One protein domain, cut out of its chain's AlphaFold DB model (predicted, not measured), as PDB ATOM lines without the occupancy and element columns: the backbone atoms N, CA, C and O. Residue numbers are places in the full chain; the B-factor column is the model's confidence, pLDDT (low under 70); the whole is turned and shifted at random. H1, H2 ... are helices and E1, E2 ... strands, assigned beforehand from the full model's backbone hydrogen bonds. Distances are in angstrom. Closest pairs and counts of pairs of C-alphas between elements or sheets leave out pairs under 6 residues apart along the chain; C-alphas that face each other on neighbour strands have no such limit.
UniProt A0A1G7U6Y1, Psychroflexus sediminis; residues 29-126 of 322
ATOM      1  N   ILE A  29     -42.845 -11.304 -37.383       98.00
ATOM      2  CA  ILE A  29     -44.021 -11.889 -38.018       98.00
ATOM      3  C   ILE A  29     -45.032 -10.780 -38.282       98.00
ATOM      4  O   ILE A  29     -45.549 -10.140 -37.363       98.00
ATOM      5  N   GLU A  30     -45.339 -10.579 -39.553       97.88
ATOM      6  CA  GLU A  30     -46.382  -9.689 -40.029       97.88
ATOM      7  C   GLU A  30     -47.560 -10.526 -40.527       97.88
ATOM      8  O   GLU A  30     -47.408 -11.386 -41.397       97.88
ATOM      9  N   ILE A  31     -48.735 -10.301 -39.932       97.25
ATOM     10  CA  ILE A  31     -49.937 -11.078 -40.237       97.25
ATOM     11  C   ILE A  31     -51.006 -10.146 -40.793       97.25
ATOM     12  O   ILE A  31     -51.621  -9.366 -40.059       97.25
ATOM     13  N   GLU A  32     -51.240 -10.249 -42.095       96.56
ATOM     14  CA  GLU A  32     -52.306  -9.520 -42.769       96.56
ATOM     15  C   GLU A  32     -53.675 -10.082 -42.380       96.56
ATOM     16  O   GLU A  32     -53.839 -11.283 -42.139       96.56
ATOM     17  N   ASN A  33     -54.687  -9.213 -42.346       94.81
ATOM     18  CA  ASN A  33     -56.066  -9.578 -41.998       94.81
ATOM     19  C   ASN A  33     -56.207 -10.242 -40.612       94.81
ATOM     20  O   ASN A  33     -57.143 -11.004 -40.377       94.81
ATOM     21  N   TYR A  34     -55.294  -9.940 -39.680       95.75
ATOM     22  CA  TYR A  34     -55.327 -10.447 -38.310       95.75
ATOM     23  C   TYR A  34     -55.669  -9.352 -37.297       95.75
ATOM     24  O   TYR A  34     -54.869  -8.459 -36.993       95.75
ATOM     25  N   THR A  35     -56.887  -9.432 -36.760       94.19
ATOM     26  CA  THR A  35     -57.463  -8.434 -35.845       94.19
ATOM     27  C   THR A  35     -57.126  -8.685 -34.376       94.19
ATOM     28  O   THR A  35     -57.275  -7.787 -33.550       94.19
ATOM     29  N   TYR A  36     -56.646  -9.882 -34.035       95.25
ATOM     30  CA  TYR A  36     -56.319 -10.247 -32.660       95.25
ATOM     31  C   TYR A  36     -54.918  -9.782 -32.260       95.25
ATOM     32  O   TYR A  36     -54.029  -9.553 -33.080       95.25
ATOM     33  N   THR A  37     -54.719  -9.645 -30.951       95.75
ATOM     34  CA  THR A  37     -53.503  -9.070 -30.358       95.75
ATOM     35  C   THR A  37     -52.501 -10.114 -29.884       95.75
ATOM     36  O   THR A  37     -51.441  -9.744 -29.385       95.75
ATOM     37  N   THR A  38     -52.806 -11.407 -30.021       96.50
ATOM     38  CA  THR A  38     -51.916 -12.492 -29.590       96.50
ATOM     39  C   THR A  38     -51.845 -13.611 -30.609       96.50
ATOM     40  O   THR A  38     -52.885 -13.994 -31.140       96.50
ATOM     41  N   ILE A  39     -50.666 -14.194 -30.788       97.44
ATOM     42  CA  ILE A  39     -50.455 -15.488 -31.454       97.44
ATOM     43  C   ILE A  39     -49.779 -16.463 -30.487       97.44
ATOM     44  O   ILE A  39     -49.309 -16.060 -29.419       97.44
ATOM     45  N   GLN A  40     -49.734 -17.737 -30.861       97.19
ATOM     46  CA  GLN A  40     -48.905 -18.737 -30.189       97.19
ATOM     47  C   GLN A  40     -47.946 -19.355 -31.206       97.19
ATOM     48  O   GLN A  40     -48.289 -19.479 -32.381       97.19
ATOM     49  N   PHE A  41     -46.758 -19.733 -30.749       96.56
ATOM     50  CA  PHE A  41     -45.748 -20.415 -31.550       96.56
ATOM     51  C   PHE A  41     -45.508 -21.790 -30.949       96.56
ATOM     52  O   PHE A  41     -45.412 -21.915 -29.729       96.56
ATOM     53  N   GLY A  42     -45.464 -22.827 -31.773       95.94
ATOM     54  CA  GLY A  42     -45.304 -24.192 -31.295       95.94
ATOM     55  C   GLY A  42     -44.589 -25.085 -32.288       95.94
ATOM     56  O   GLY A  42     -44.201 -24.644 -33.365       95.94
ATOM     57  N   TYR A  43     -44.372 -26.329 -31.886       96.25
ATOM     58  CA  TYR A  43     -43.649 -27.333 -32.657       96.25
ATOM     59  C   TYR A  43     -44.135 -28.738 -32.309       96.25
ATOM     60  O   TYR A  43     -44.700 -28.979 -31.235       96.25
ATOM     61  N   HIS A  44     -43.923 -29.671 -33.234       93.81
ATOM     62  CA  HIS A  44     -44.076 -31.096 -32.955       93.81
ATOM     63  C   HIS A  44     -42.890 -31.594 -32.135       93.81
ATOM     64  O   HIS A  44     -41.782 -31.095 -32.278       93.81
ATOM     65  N   TYR A  45     -43.102 -32.589 -31.284       95.00
ATOM     66  CA  TYR A  45     -42.030 -33.264 -30.564       95.00
ATOM     67  C   TYR A  45     -42.465 -34.695 -30.270       95.00
ATOM     68  O   TYR A  45     -43.249 -34.958 -29.347       95.00
ATOM     69  N   GLY A  46     -42.010 -35.614 -31.120       93.81
ATOM     70  CA  GLY A  46     -42.501 -36.986 -31.119       93.81
ATOM     71  C   GLY A  46     -44.011 -37.042 -31.370       93.81
ATOM     72  O   GLY A  46     -44.492 -36.540 -32.382       93.81
ATOM     73  N   ASN A  47     -44.774 -37.641 -30.452       92.12
ATOM     74  CA  ASN A  47     -46.237 -37.758 -30.571       92.12
ATOM     75  C   ASN A  47     -47.031 -36.583 -29.974       92.12
ATOM     76  O   ASN A  47     -48.257 -36.656 -29.883       92.12
ATOM     77  N   LYS A  48     -46.356 -35.519 -29.530       94.62
ATOM     78  CA  LYS A  48     -46.987 -34.359 -28.889       94.62
ATOM     79  C   LYS A  48     -46.664 -33.072 -29.624       94.62
ATOM     80  O   LYS A  48     -45.745 -33.001 -30.435       94.62
ATOM     81  N   THR A  49     -47.425 -32.037 -29.302       93.81
ATOM     82  CA  THR A  49     -47.139 -30.660 -29.683       93.81
ATOM     83  C   THR A  49     -46.878 -29.835 -28.434       93.81
ATOM     84  O   THR A  49     -47.498 -30.047 -27.390       93.81
ATOM     85  N   TYR A  50     -45.944 -28.899 -28.543       95.44
ATOM     86  CA  TYR A  50     -45.586 -27.982 -27.468       95.44
ATOM     87  C   TYR A  50     -45.643 -26.551 -27.979       95.44
ATOM     88  O   TYR A  50     -45.465 -26.293 -29.169       95.44
ATOM     89  N   LEU A  51     -45.894 -25.621 -27.064       95.44
ATOM     90  CA  LEU A  51     -45.722 -24.200 -27.326       95.44
ATOM     91  C   LEU A  51     -44.280 -23.824 -27.001       95.44
ATOM     92  O   LEU A  51     -43.732 -24.289 -26.005       95.44
ATOM     93  N   LYS A  52     -43.674 -22.995 -27.848       94.94
ATOM     94  CA  LYS A  52     -42.354 -22.408 -27.644       94.94
ATOM     95  C   LYS A  52     -42.554 -21.011 -27.045       94.94
ATOM     96  O   LYS A  52     -43.024 -20.125 -27.763       94.94
ATOM     97  N   PRO A  53     -42.237 -20.807 -25.754       94.19
ATOM     98  CA  PRO A  53     -42.294 -19.488 -25.147       94.19
ATOM     99  C   PRO A  53     -41.275 -18.544 -25.784       94.19
ATOM    100  O   PRO A  53     -40.237 -18.970 -26.296       94.19
ATOM    101  N   ASP A  54     -41.567 -17.252 -25.723       94.56
ATOM    102  CA  ASP A  54     -40.601 -16.211 -26.058       94.56
ATOM    103  C   ASP A  54     -39.444 -16.198 -25.046       94.56
ATOM    104  O   ASP A  54     -39.669 -16.149 -23.839       94.56
ATOM    105  N   ALA A  55     -38.200 -16.195 -25.532       92.25
ATOM    106  CA  ALA A  55     -37.016 -16.341 -24.685       92.25
ATOM    107  C   ALA A  55     -36.755 -15.154 -23.736       92.25
ATOM    108  O   ALA A  55     -35.969 -15.291 -22.802       92.25
ATOM    109  N   LEU A  56     -37.373 -13.987 -23.961       91.94
ATOM    110  CA  LEU A  56     -37.230 -12.826 -23.074       91.94
ATOM    111  C   LEU A  56     -38.348 -12.729 -22.037       91.94
ATOM    112  O   LEU A  56     -38.122 -12.228 -20.938       91.94
ATOM    113  N   THR A  57     -39.559 -13.149 -22.396       92.62
ATOM    114  CA  THR A  57     -40.758 -12.968 -21.561       92.62
ATOM    115  C   THR A  57     -41.264 -14.252 -20.914       92.62
ATOM    116  O   THR A  57     -42.131 -14.164 -20.048       92.62
ATOM    117  N   ASP A  58     -40.757 -15.413 -21.338       92.44
ATOM    118  CA  ASP A  58     -41.205 -16.750 -20.920       92.44
ATOM    119  C   ASP A  58     -42.717 -16.982 -21.136       92.44
ATOM    120  O   ASP A  58     -43.371 -17.787 -20.476       92.44
ATOM    121  N   SER A  59     -43.307 -16.236 -22.077       94.62
ATOM    122  CA  SER A  59     -44.734 -16.284 -22.397       94.62
ATOM    123  C   SER A  59     -44.974 -17.105 -23.658       94.62
ATOM    124  O   SER A  59     -44.374 -16.852 -24.703       94.62
ATOM    125  N   ASP A  60     -45.927 -18.034 -23.593       94.25
ATOM    126  CA  ASP A  60     -46.450 -18.787 -24.740       94.25
ATOM    127  C   ASP A  60     -47.424 -17.958 -25.604       94.25
ATOM    128  O   ASP A  60     -47.798 -18.352 -26.713       94.25
ATOM    129  N   ARG A  61     -47.842 -16.792 -25.098       95.50
ATOM    130  CA  ARG A  61     -48.689 -15.817 -25.793       95.50
ATOM    131  C   ARG A  61     -47.834 -14.655 -26.264       95.50
ATOM    132  O   ARG A  61     -47.486 -13.768 -25.480       95.50
ATOM    133  N   ILE A  62     -47.559 -14.634 -27.559       97.00
ATOM    134  CA  ILE A  62     -46.790 -13.575 -28.208       97.00
ATOM    135  C   ILE A  62     -47.735 -12.418 -28.501       97.00
ATOM    136  O   ILE A  62     -48.712 -12.577 -29.237       97.00
ATOM    137  N   LYS A  63     -47.477 -11.259 -27.896       96.44
ATOM    138  CA  LYS A  63     -48.314 -10.064 -28.050       96.44
ATOM    139  C   LYS A  63     -47.888  -9.249 -29.269       96.44
ATOM    140  O   LYS A  63     -46.701  -9.127 -29.560       96.44
ATOM    141  N   LYS A  64     -48.875  -8.662 -29.943       96.56
ATOM    142  CA  LYS A  64     -48.677  -7.693 -31.023       96.56
ATOM    143  C   LYS A  64     -47.974  -6.455 -30.462       96.56
ATOM    144  O   LYS A  64     -48.390  -5.931 -29.427       96.56
ATOM    145  N   GLN A  65     -46.917  -6.010 -31.125       96.00
ATOM    146  CA  GLN A  65     -46.207  -4.775 -30.812       96.00
ATOM    147  C   GLN A  65     -46.964  -3.554 -31.357       96.00
ATOM    148  O   GLN A  65     -47.925  -3.678 -32.121       96.00
ATOM    149  N   ASN A  66     -46.532  -2.357 -30.953       93.62
ATOM    150  CA  ASN A  66     -47.167  -1.092 -31.341       93.62
ATOM    151  C   ASN A  66     -47.107  -0.820 -32.853       93.62
ATOM    152  O   ASN A  66     -47.969  -0.124 -33.378       93.62
ATOM    153  N   ASP A  67     -46.109  -1.368 -33.548       92.62
ATOM    154  CA  ASP A  67     -45.959  -1.289 -35.007       92.62
ATOM    155  C   ASP A  67     -46.845  -2.300 -35.762       92.62
ATOM    156  O   ASP A  67     -46.833  -2.353 -36.990       92.62
ATOM    157  N   GLY A  68     -47.624  -3.103 -35.033       93.50
ATOM    158  CA  GLY A  68     -48.524  -4.101 -35.585       93.50
ATOM    159  C   GLY A  68     -47.884  -5.461 -35.876       93.50
ATOM    160  O   GLY A  68     -48.602  -6.357 -36.325       93.50
ATOM    161  N   LYS A  69     -46.593  -5.657 -35.597       96.50
ATOM    162  CA  LYS A  69     -45.901  -6.939 -35.804       96.50
ATOM    163  C   LYS A  69     -45.917  -7.801 -34.548       96.50
ATOM    164  O   LYS A  69     -46.124  -7.319 -33.437       96.50
ATOM    165  N   PHE A  70     -45.678  -9.094 -34.713       97.62
ATOM    166  CA  PHE A  70     -45.349  -9.998 -33.615       97.62
ATOM    167  C   PHE A  70     -43.855 -10.299 -33.671       97.62
ATOM    168  O   PHE A  70     -43.304 -10.491 -34.751       97.62
ATOM    169  N   VAL A  71     -43.200 -10.338 -32.515       96.69
ATOM    170  CA  VAL A  71     -41.769 -10.645 -32.429       96.69
ATOM    171  C   VAL A  71     -41.586 -11.786 -31.454       96.69
ATOM    172  O   VAL A  71     -42.022 -11.687 -30.309       96.69
ATOM    173  N   ILE A  72     -40.941 -12.849 -31.924       95.44
ATOM    174  CA  ILE A  72     -40.517 -13.974 -31.096       95.44
ATOM    175  C   ILE A  72     -39.017 -13.849 -30.904       95.44
ATOM    176  O   ILE A  72     -38.252 -13.900 -31.870       95.44
ATOM    177  N   ASN A  73     -38.602 -13.685 -29.656       94.06
ATOM    178  CA  ASN A  73     -37.206 -13.706 -29.273       94.06
ATOM    179  C   ASN A  73     -36.785 -15.152 -29.027       94.06
ATOM    180  O   ASN A  73     -37.466 -15.895 -28.320       94.06
ATOM    181  N   TYR A  74     -35.656 -15.543 -29.603       90.56
ATOM    182  CA  TYR A  74     -35.097 -16.876 -29.436       90.56
ATOM    183  C   TYR A  74     -33.586 -16.805 -29.255       90.56
ATOM    184  O   TYR A  74     -32.930 -15.855 -29.674       90.56
ATOM    185  N   ASP A  75     -33.026 -17.811 -28.609       84.06
ATOM    186  CA  ASP A  75     -31.599 -17.951 -28.357       84.06
ATOM    187  C   ASP A  75     -31.076 -19.221 -29.060       84.06
ATOM    188  O   ASP A  75     -31.668 -19.701 -30.030       84.06
ATOM    189  N   SER A  76     -29.970 -19.802 -28.595       76.06
ATOM    190  CA  SER A  76     -29.476 -21.084 -29.113       76.06
ATOM    191  C   SER A  76     -30.429 -22.274 -28.908       76.06
ATOM    192  O   SER A  76     -30.143 -23.345 -29.432       76.06
ATOM    193  N   THR A  77     -31.535 -22.121 -28.170       75.31
ATOM    194  CA  THR A  77     -32.546 -23.172 -27.948       75.31
ATOM    195  C   THR A  77     -33.584 -23.266 -29.064       75.31
ATOM    196  O   THR A  77     -34.557 -24.000 -28.924       75.31
ATOM    197  N   LEU A  78     -33.485 -22.492 -30.148       89.56
ATOM    198  CA  LEU A  78     -34.342 -22.745 -31.305       89.56
ATOM    199  C   LEU A  78     -33.717 -23.855 -32.150       89.56
ATOM    200  O   LEU A  78     -32.878 -23.600 -33.012       89.56
ATOM    201  N   GLU A  79     -34.105 -25.095 -31.871       93.25
ATOM    202  CA  GLU A  79     -33.632 -26.246 -32.634       93.25
ATOM    203  C   GLU A  79     -34.337 -26.339 -33.998       93.25
ATOM    204  O   GLU A  79     -35.490 -25.911 -34.126       93.25
ATOM    205  N   PRO A  80     -33.694 -26.926 -35.021       94.44
ATOM    206  CA  PRO A  80     -34.309 -27.090 -36.333       94.44
ATOM    207  C   PRO A  80     -35.522 -28.024 -36.279       94.44
ATOM    208  O   PRO A  80     -35.585 -28.924 -35.441       94.44
ATOM    209  N   GLY A  81     -36.488 -27.839 -37.177       95.62
ATOM    210  CA  GLY A  81     -37.724 -28.622 -37.168       95.62
ATOM    211  C   GLY A  81     -38.887 -27.985 -37.913       95.62
ATOM    212  O   GLY A  81     -38.730 -26.958 -38.573       95.62
ATOM    213  N   VAL A  82     -40.068 -28.591 -37.769       96.31
ATOM    214  CA  VAL A  82     -41.341 -28.021 -38.222       96.31
ATOM    215  C   VAL A  82     -42.013 -27.334 -37.039       96.31
ATOM    216  O   VAL A  82     -42.354 -27.958 -36.030       96.31
ATOM    217  N   TYR A  83     -42.204 -26.031 -37.182       96.44
ATOM    218  CA  TYR A  83     -42.888 -25.176 -36.225       96.44
ATOM    219  C   TYR A  83     -44.219 -24.721 -36.803       96.44
ATOM    220  O   TYR A  83     -44.462 -24.844 -37.999       96.44
ATOM    221  N   PHE A  84     -45.089 -24.171 -35.970       96.25
ATOM    222  CA  PHE A  84     -46.351 -23.607 -36.412       96.25
ATOM    223  C   PHE A  84     -46.689 -22.327 -35.653       96.25
ATOM    224  O   PHE A  84     -46.426 -22.198 -34.454       96.25
ATOM    225  N   ILE A  85     -47.303 -21.378 -36.358       97.00
ATOM    226  CA  ILE A  85     -47.896 -20.180 -35.756       97.00
ATOM    227  C   ILE A  85     -49.404 -20.378 -35.700       97.00
ATOM    228  O   ILE A  85     -50.035 -20.587 -36.732       97.00
ATOM    229  N   VAL A  86     -49.982 -20.277 -34.503       95.94
ATOM    230  CA  VAL A  86     -51.418 -20.454 -34.259       95.94
ATOM    231  C   VAL A  86     -52.116 -19.101 -34.157       95.94
ATOM    232  O   VAL A  86     -51.783 -18.262 -33.312       95.94
ATOM    233  N   PHE A  87     -53.135 -18.918 -34.989       93.88
ATOM    234  CA  PHE A  87     -53.998 -17.746 -35.054       93.88
ATOM    235  C   PHE A  87     -55.267 -17.956 -34.223       93.88
ATOM    236  O   PHE A  87     -55.894 -19.013 -34.257       93.88
ATOM    237  N   LYS A  88     -55.684 -16.927 -33.484       90.44
ATOM    238  CA  LYS A  88     -56.935 -16.921 -32.714       90.44
ATOM    239  C   LYS A  88     -58.102 -16.355 -33.541       90.44
ATOM    240  O   LYS A  88     -57.858 -15.577 -34.462       90.44
ATOM    241  N   PRO A  89     -59.358 -16.736 -33.227       90.25
ATOM    242  CA  PRO A  89     -59.774 -17.661 -32.168       90.25
ATOM    243  C   PRO A  89     -59.861 -19.120 -32.646       90.25
ATOM    244  O   PRO A  89     -59.799 -20.024 -31.821       90.25
ATOM    245  N   ASP A  90     -59.934 -19.341 -33.960       86.81
ATOM    246  CA  ASP A  90     -60.239 -20.640 -34.576       86.81
ATOM    247  C   ASP A  90     -59.075 -21.640 -34.528       86.81
ATOM    248  O   ASP A  90     -59.205 -22.768 -34.993       86.81
ATOM    249  N   ASN A  91     -57.917 -21.230 -33.998       87.00
ATOM    250  CA  ASN A  91     -56.679 -22.012 -33.970       87.00
ATOM    251  C   ASN A  91     -56.234 -22.502 -35.359       87.00
ATOM    252  O   ASN A  91     -55.572 -23.532 -35.471       87.00
ATOM    253  N   LYS A  92     -56.558 -21.744 -36.417       90.44
ATOM    254  CA  LYS A  92     -55.903 -21.906 -37.722       90.44
ATOM    255  C   LYS A  92     -54.403 -21.715 -37.539       90.44
ATOM    256  O   LYS A  92     -53.990 -20.889 -36.728       90.44
ATOM    257  N   PHE A  93     -53.598 -22.440 -38.299       93.00
ATOM    258  CA  PHE A  93     -52.152 -22.325 -38.207       93.00
ATOM    259  C   PHE A  93     -51.487 -22.380 -39.577       93.00
ATOM    260  O   PHE A  93     -52.099 -22.784 -40.568       93.00
ATOM    261  N   VAL A  94     -50.235 -21.941 -39.600       95.38
ATOM    262  CA  VAL A  94     -49.306 -22.098 -40.719       95.38
ATOM    263  C   VAL A  94     -48.070 -22.823 -40.206       95.38
ATOM    264  O   VAL A  94     -47.608 -22.511 -39.106       95.38
ATOM    265  N   GLU A  95     -47.573 -23.796 -40.964       95.38
ATOM    266  CA  GLU A  95     -46.344 -24.524 -40.643       95.38
ATOM    267  C   GLU A  95     -45.133 -23.806 -41.235       95.38
ATOM    268  O   GLU A  95     -45.191 -23.242 -42.321       95.38
ATOM    269  N   ILE A  96     -44.024 -23.802 -40.511       95.94
ATOM    270  CA  ILE A  96     -42.786 -23.148 -40.916       95.94
ATOM    271  C   ILE A  96     -41.630 -24.099 -40.641       95.94
ATOM    272  O   ILE A  96     -41.475 -24.616 -39.534       95.94
ATOM    273  N   LEU A  97     -40.793 -24.298 -41.650       96.00
ATOM    274  CA  LEU A  97     -39.527 -24.993 -41.515       96.00
ATOM    275  C   LEU A  97     -38.503 -24.059 -40.877       96.00
ATOM    276  O   LEU A  97     -38.238 -22.967 -41.381       96.00
ATOM    277  N   ILE A  98     -37.898 -24.512 -39.787       95.25
ATOM    278  CA  ILE A  98     -36.735 -23.878 -39.177       95.25
ATOM    279  C   ILE A  98     -35.520 -24.753 -39.506       95.25
ATOM    280  O   ILE A  98     -35.381 -25.833 -38.927       95.25
ATOM    281  N   PRO A  99     -34.660 -24.363 -40.463       92.44
ATOM    282  CA  PRO A  99     -33.448 -25.114 -40.782       92.44
ATOM    283  C   PRO A  99     -32.357 -24.930 -39.717       92.44
ATOM    284  O   PRO A  99     -32.426 -24.047 -38.866       92.44
ATOM    285  N   GLU A 100     -31.293 -25.735 -39.797       88.06
ATOM    286  CA  GLU A 100     -30.145 -25.671 -38.870       88.06
ATOM    287  C   GLU A 100     -29.445 -24.303 -38.864       88.06
ATOM    288  O   GLU A 100     -28.835 -23.903 -37.873       88.06
ATOM    289  N   LYS A 101     -29.516 -23.583 -39.987       86.25
ATOM    290  CA  LYS A 101     -28.936 -22.253 -40.152       86.25
ATOM    291  C   LYS A 101     -30.016 -21.295 -40.626       86.25
ATOM    292  O   LYS A 101     -30.430 -21.365 -41.777       86.25
ATOM    293  N   ILE A 102     -30.412 -20.376 -39.752       87.38
ATOM    294  CA  ILE A 102     -31.308 -19.262 -40.070       87.38
ATOM    295  C   ILE A 102     -30.630 -17.920 -39.805       87.38
ATOM    296  O   ILE A 102     -29.713 -17.813 -38.981       87.38
ATOM    297  N   SER A 103     -31.110 -16.894 -40.499       87.25
ATOM    298  CA  SER A 103     -30.793 -15.497 -40.225       87.25
ATOM    299  C   SER A 103     -31.192 -15.122 -38.791       87.25
ATOM    300  O   SER A 103     -32.248 -15.553 -38.318       87.25
ATOM    301  N   PRO A 104     -30.396 -14.290 -38.090       85.31
ATOM    302  CA  PRO A 104     -30.775 -13.761 -36.781       85.31
ATOM    303  C   PRO A 104     -32.041 -12.889 -36.812       85.31
ATOM    304  O   PRO A 104     -32.672 -12.738 -35.770       85.31
ATOM    305  N   ASP A 105     -32.420 -12.370 -37.983       84.31
ATOM    306  CA  ASP A 105     -33.584 -11.504 -38.189       84.31
ATOM    307  C   ASP A 105     -34.563 -12.121 -39.197       84.31
ATOM    308  O   ASP A 105     -34.881 -11.519 -40.225       84.31
ATOM    309  N   LEU A 106     -35.027 -13.342 -38.917       93.81
ATOM    310  CA  LEU A 106     -35.991 -14.049 -39.762       93.81
ATOM    311  C   LEU A 106     -37.268 -13.206 -39.922       93.81
ATOM    312  O   LEU A 106     -37.822 -12.728 -38.928       93.81
ATOM    313  N   GLN A 107     -37.731 -13.017 -41.157       96.69
ATOM    314  CA  GLN A 107     -38.969 -12.287 -41.447       96.69
ATOM    315  C   GLN A 107     -40.021 -13.252 -41.966       96.69
ATOM    316  O   GLN A 107     -39.734 -14.081 -42.823       96.69
ATOM    317  N   ILE A 108     -41.242 -13.119 -41.468       97.56
ATOM    318  CA  ILE A 108     -42.387 -13.924 -41.871       97.56
ATOM    319  C   ILE A 108     -43.526 -12.981 -42.221       97.56
ATOM    320  O   ILE A 108     -43.918 -12.144 -41.408       97.56
ATOM    321  N   ARG A 109     -44.080 -13.139 -43.420       97.69
ATOM    322  CA  ARG A 109     -45.300 -12.459 -43.864       97.69
ATOM    323  C   ARG A 109     -46.327 -13.515 -44.229       97.69
ATOM    324  O   ARG A 109     -45.997 -14.488 -44.901       97.69
ATOM    325  N   VAL A 110     -47.556 -13.357 -43.757       97.12
ATOM    326  CA  VAL A 110     -48.631 -14.323 -44.010       97.12
ATOM    327  C   VAL A 110     -49.996 -13.660 -43.865       97.12
ATOM    328  O   VAL A 110     -50.179 -12.761 -43.049       97.12
ATOM    329  N   SER A 111     -50.987 -14.114 -44.626       95.44
ATOM    330  CA  SER A 111     -52.377 -13.685 -44.479       95.44
ATOM    331  C   SER A 111     -53.151 -14.659 -43.599       95.44
ATOM    332  O   SER A 111     -53.182 -15.859 -43.870       95.44
ATOM    333  N   ALA A 112     -53.856 -14.155 -42.583       94.06
ATOM    334  CA  ALA A 112     -54.696 -14.989 -41.717       94.06
ATOM    335  C   ALA A 112     -55.878 -15.649 -42.461       94.06
ATOM    336  O   ALA A 112     -56.449 -16.626 -41.970       94.06
ATOM    337  N   LEU A 113     -56.245 -15.135 -43.642       92.00
ATOM    338  CA  LEU A 113     -57.305 -15.705 -44.479       92.00
ATOM    339  C   LEU A 113     -56.862 -17.011 -45.148       92.00
ATOM    340  O   LEU A 113     -57.600 -17.992 -45.096       92.00
ATOM    341  N   ASN A 114     -55.654 -17.024 -45.723       90.12
ATOM    342  CA  ASN A 114     -55.107 -18.135 -46.510       90.12
ATOM    343  C   ASN A 114     -53.634 -18.412 -46.135       90.12
ATOM    344  O   ASN A 114     -52.743 -18.220 -46.970       90.12
ATOM    345  N   PRO A 115     -53.350 -18.847 -44.892       89.81
ATOM    346  CA  PRO A 115     -51.983 -18.952 -44.380       89.81
ATOM    347  C   PRO A 115     -51.048 -19.769 -45.269       89.81
ATOM    348  O   PRO A 115     -49.967 -19.315 -45.629       89.81
ATOM    349  N   ASN A 116     -51.508 -20.945 -45.694       85.31
ATOM    350  CA  ASN A 116     -50.696 -21.885 -46.462       85.31
ATOM    351  C   ASN A 116     -50.388 -21.422 -47.896       85.31
ATOM    352  O   ASN A 116     -49.512 -21.982 -48.531       85.31
ATOM    353  N   GLN A 117     -51.103 -20.428 -48.427       88.19
ATOM    354  CA  GLN A 117     -50.879 -19.917 -49.789       88.19
ATOM    355  C   GLN A 117     -50.096 -18.604 -49.802       88.19
ATOM    356  O   GLN A 117     -49.600 -18.191 -50.845       88.19
ATOM    357  N   THR A 118     -50.026 -17.923 -48.659       92.62
ATOM    358  CA  THR A 118     -49.504 -16.553 -48.553       92.62
ATOM    359  C   THR A 118     -48.249 -16.458 -47.698       92.62
ATOM    360  O   THR A 118     -47.715 -15.361 -47.554       92.62
ATOM    361  N   LEU A 119     -47.777 -17.576 -47.134       95.62
ATOM    362  CA  LEU A 119     -46.553 -17.593 -46.348       95.62
ATOM    363  C   LEU A 119     -45.358 -17.184 -47.213       95.62
ATOM    364  O   LEU A 119     -45.055 -17.803 -48.232       95.62
ATOM    365  N   GLN A 120     -44.650 -16.171 -46.741       96.06
ATOM    366  CA  GLN A 120     -43.352 -15.752 -47.237       96.06
ATOM    367  C   GLN A 120     -42.402 -15.705 -46.049       96.06
ATOM    368  O   GLN A 120     -42.734 -15.137 -45.005       96.06
ATOM    369  N   VAL A 121     -41.232 -16.315 -46.206       96.75
ATOM    370  CA  VAL A 121     -40.194 -16.351 -45.181       96.75
ATOM    371  C   VAL A 121     -38.900 -15.850 -45.804       96.75
ATOM    372  O   VAL A 121     -38.494 -16.336 -46.855       96.75
ATOM    373  N   GLU A 122     -38.263 -14.872 -45.165       95.75
ATOM    374  CA  GLU A 122     -36.951 -14.361 -45.557       95.75
ATOM    375  C   GLU A 122     -35.923 -14.705 -44.478       95.75
ATOM    376  O   GLU A 122     -36.176 -14.553 -43.279       95.75
ATOM    377  N   GLY A 123     -34.732 -15.128 -44.908       92.38
ATOM    378  CA  GLY A 123     -33.631 -15.483 -44.010       92.38
ATOM    379  C   GLY A 123     -33.594 -16.954 -43.581       92.38
ATOM    380  O   GLY A 123     -32.855 -17.292 -42.659       92.38
ATOM    381  N   ASP A 124     -34.346 -17.835 -44.239       93.31
ATOM    382  CA  ASP A 124     -34.379 -19.288 -44.014       93.31
ATOM    383  C   ASP A 124     -33.651 -20.092 -45.113       93.31
ATOM    384  O   ASP A 124     -33.784 -21.310 -45.181       93.31
ATOM    385  N   ASN A 125     -32.888 -19.429 -45.987       91.75
ATOM    386  CA  ASN A 125     -32.255 -20.035 -47.167       91.75
ATOM    387  C   ASN A 125     -33.256 -20.702 -48.131       91.75
ATOM    388  O   ASN A 125     -32.965 -21.771 -48.677       91.75
ATOM    389  N   ASP A 126     -34.423 -20.094 -48.343       93.25
ATOM    390  CA  ASP A 126     -35.470 -20.530 -49.280       93.25
ATOM    391  C   ASP A 126     -36.117 -21.887 -48.932       93.25
ATOM    392  O   ASP A 126     -36.770 -22.499 -49.776       93.25
TER     393      ASP A 126
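AT A GLANCE: This is residues 29 to 126 of the 322 residues of a protein of Psychroflexus sediminis (UniProt A0A1G7U6Y1). A strongly twisted, curled sheet of four strands, E3 E2 E5 E6, makes one wall of a rounded body; a smaller sheet, E1 E7 E8, stands only partly face to face with it, and E4 extends that second wall beyond E1. The short helix H1 sits between E6 and E7, and residues 52 to 69 make the long link from E3 to E4. The printed part has 98 residues, with one named helix and eight named strands in the order E1 E2 E3 E4 E5 E6 E7 H1 E8; the first sheet is antiparallel, the second mixed. The class is mostly strand, and the whole is compact, with a radius of gyration of the C-alphas of 12.7 A and spans of 31 by 29 by 28 A.

IN THESE COORDINATES: Begin with the larger sheet: find C-alpha 38 at (-51.916, -12.492, -29.590), where E2, residues 38 to 45, starts its 23.0 A run. E3 is residues 48 to 51, 10.4 A; E5 is residues 81 to 87, 19.7 A; E6 is residues 92 to 98, 19.3 A. For the smaller sheet, look at C-alpha 29 at (-44.021, -11.889, -38.018), where E1, residues 29 to 32, begins and runs 9.8 A. E7, residues 105 to 111, is 19.9 A long, and E8, residues 120 to 122, 6.8 A, ends at (-36.951, -14.361, -45.557). E4 is residues 70 to 74, 13.0 A, and H1 is residues 115 to 118, 5.4 A.

HOW THE PARTS SIT: In the larger sheet, look first at E2 and E5, antiparallel at 150 degrees, with N 84 and O 42 2.8 A apart. E2 and E3 form a hairpin, with N 45 and O 48 at 2.8 A; E5 and E6 form another, with N 83 and O 96 at 2.8 A. From edge strand E3 to edge strand E6 the strands' lines turn by 90 degrees. In the smaller sheet E1 and E7 are parallel at 17 degrees, N 30 to O 108 being 2.8 A, and E7 and E8 are antiparallel at 172 degrees, N 120 to O 109 being 2.8 A. E4 pairs with no named strand; its closest C-alpha to E1 is that of Phe 70, 5.0 A from that of Ile 29. E4 and E7 are near each other. E6 and E7 are apart, but only just, at 8.5 A. H1 is on the larger sheet at a height of 7.9 A, and its residues 115 to 118 only graze the smaller one. The closest C-alphas of H1 and E6 are those of Pro 115 and Val 94, 5.5 A apart. H1 is too short for any O i to N i+4 pair; its one O i to N i+3 pair is within hydrogen-bond range.

THE WHOLE: The two C-alphas farthest apart, those of Asn 47 and Asp 67, are 36.7 A from each other. The printed part has no cut. The link from E3 to E4 is long, 18 residues, and within it residues 62 to 63 pair antiparallel with residues 38 to 39 of E2. The mean pLDDT of the printed part is 93.4, and no printed residue is under 70.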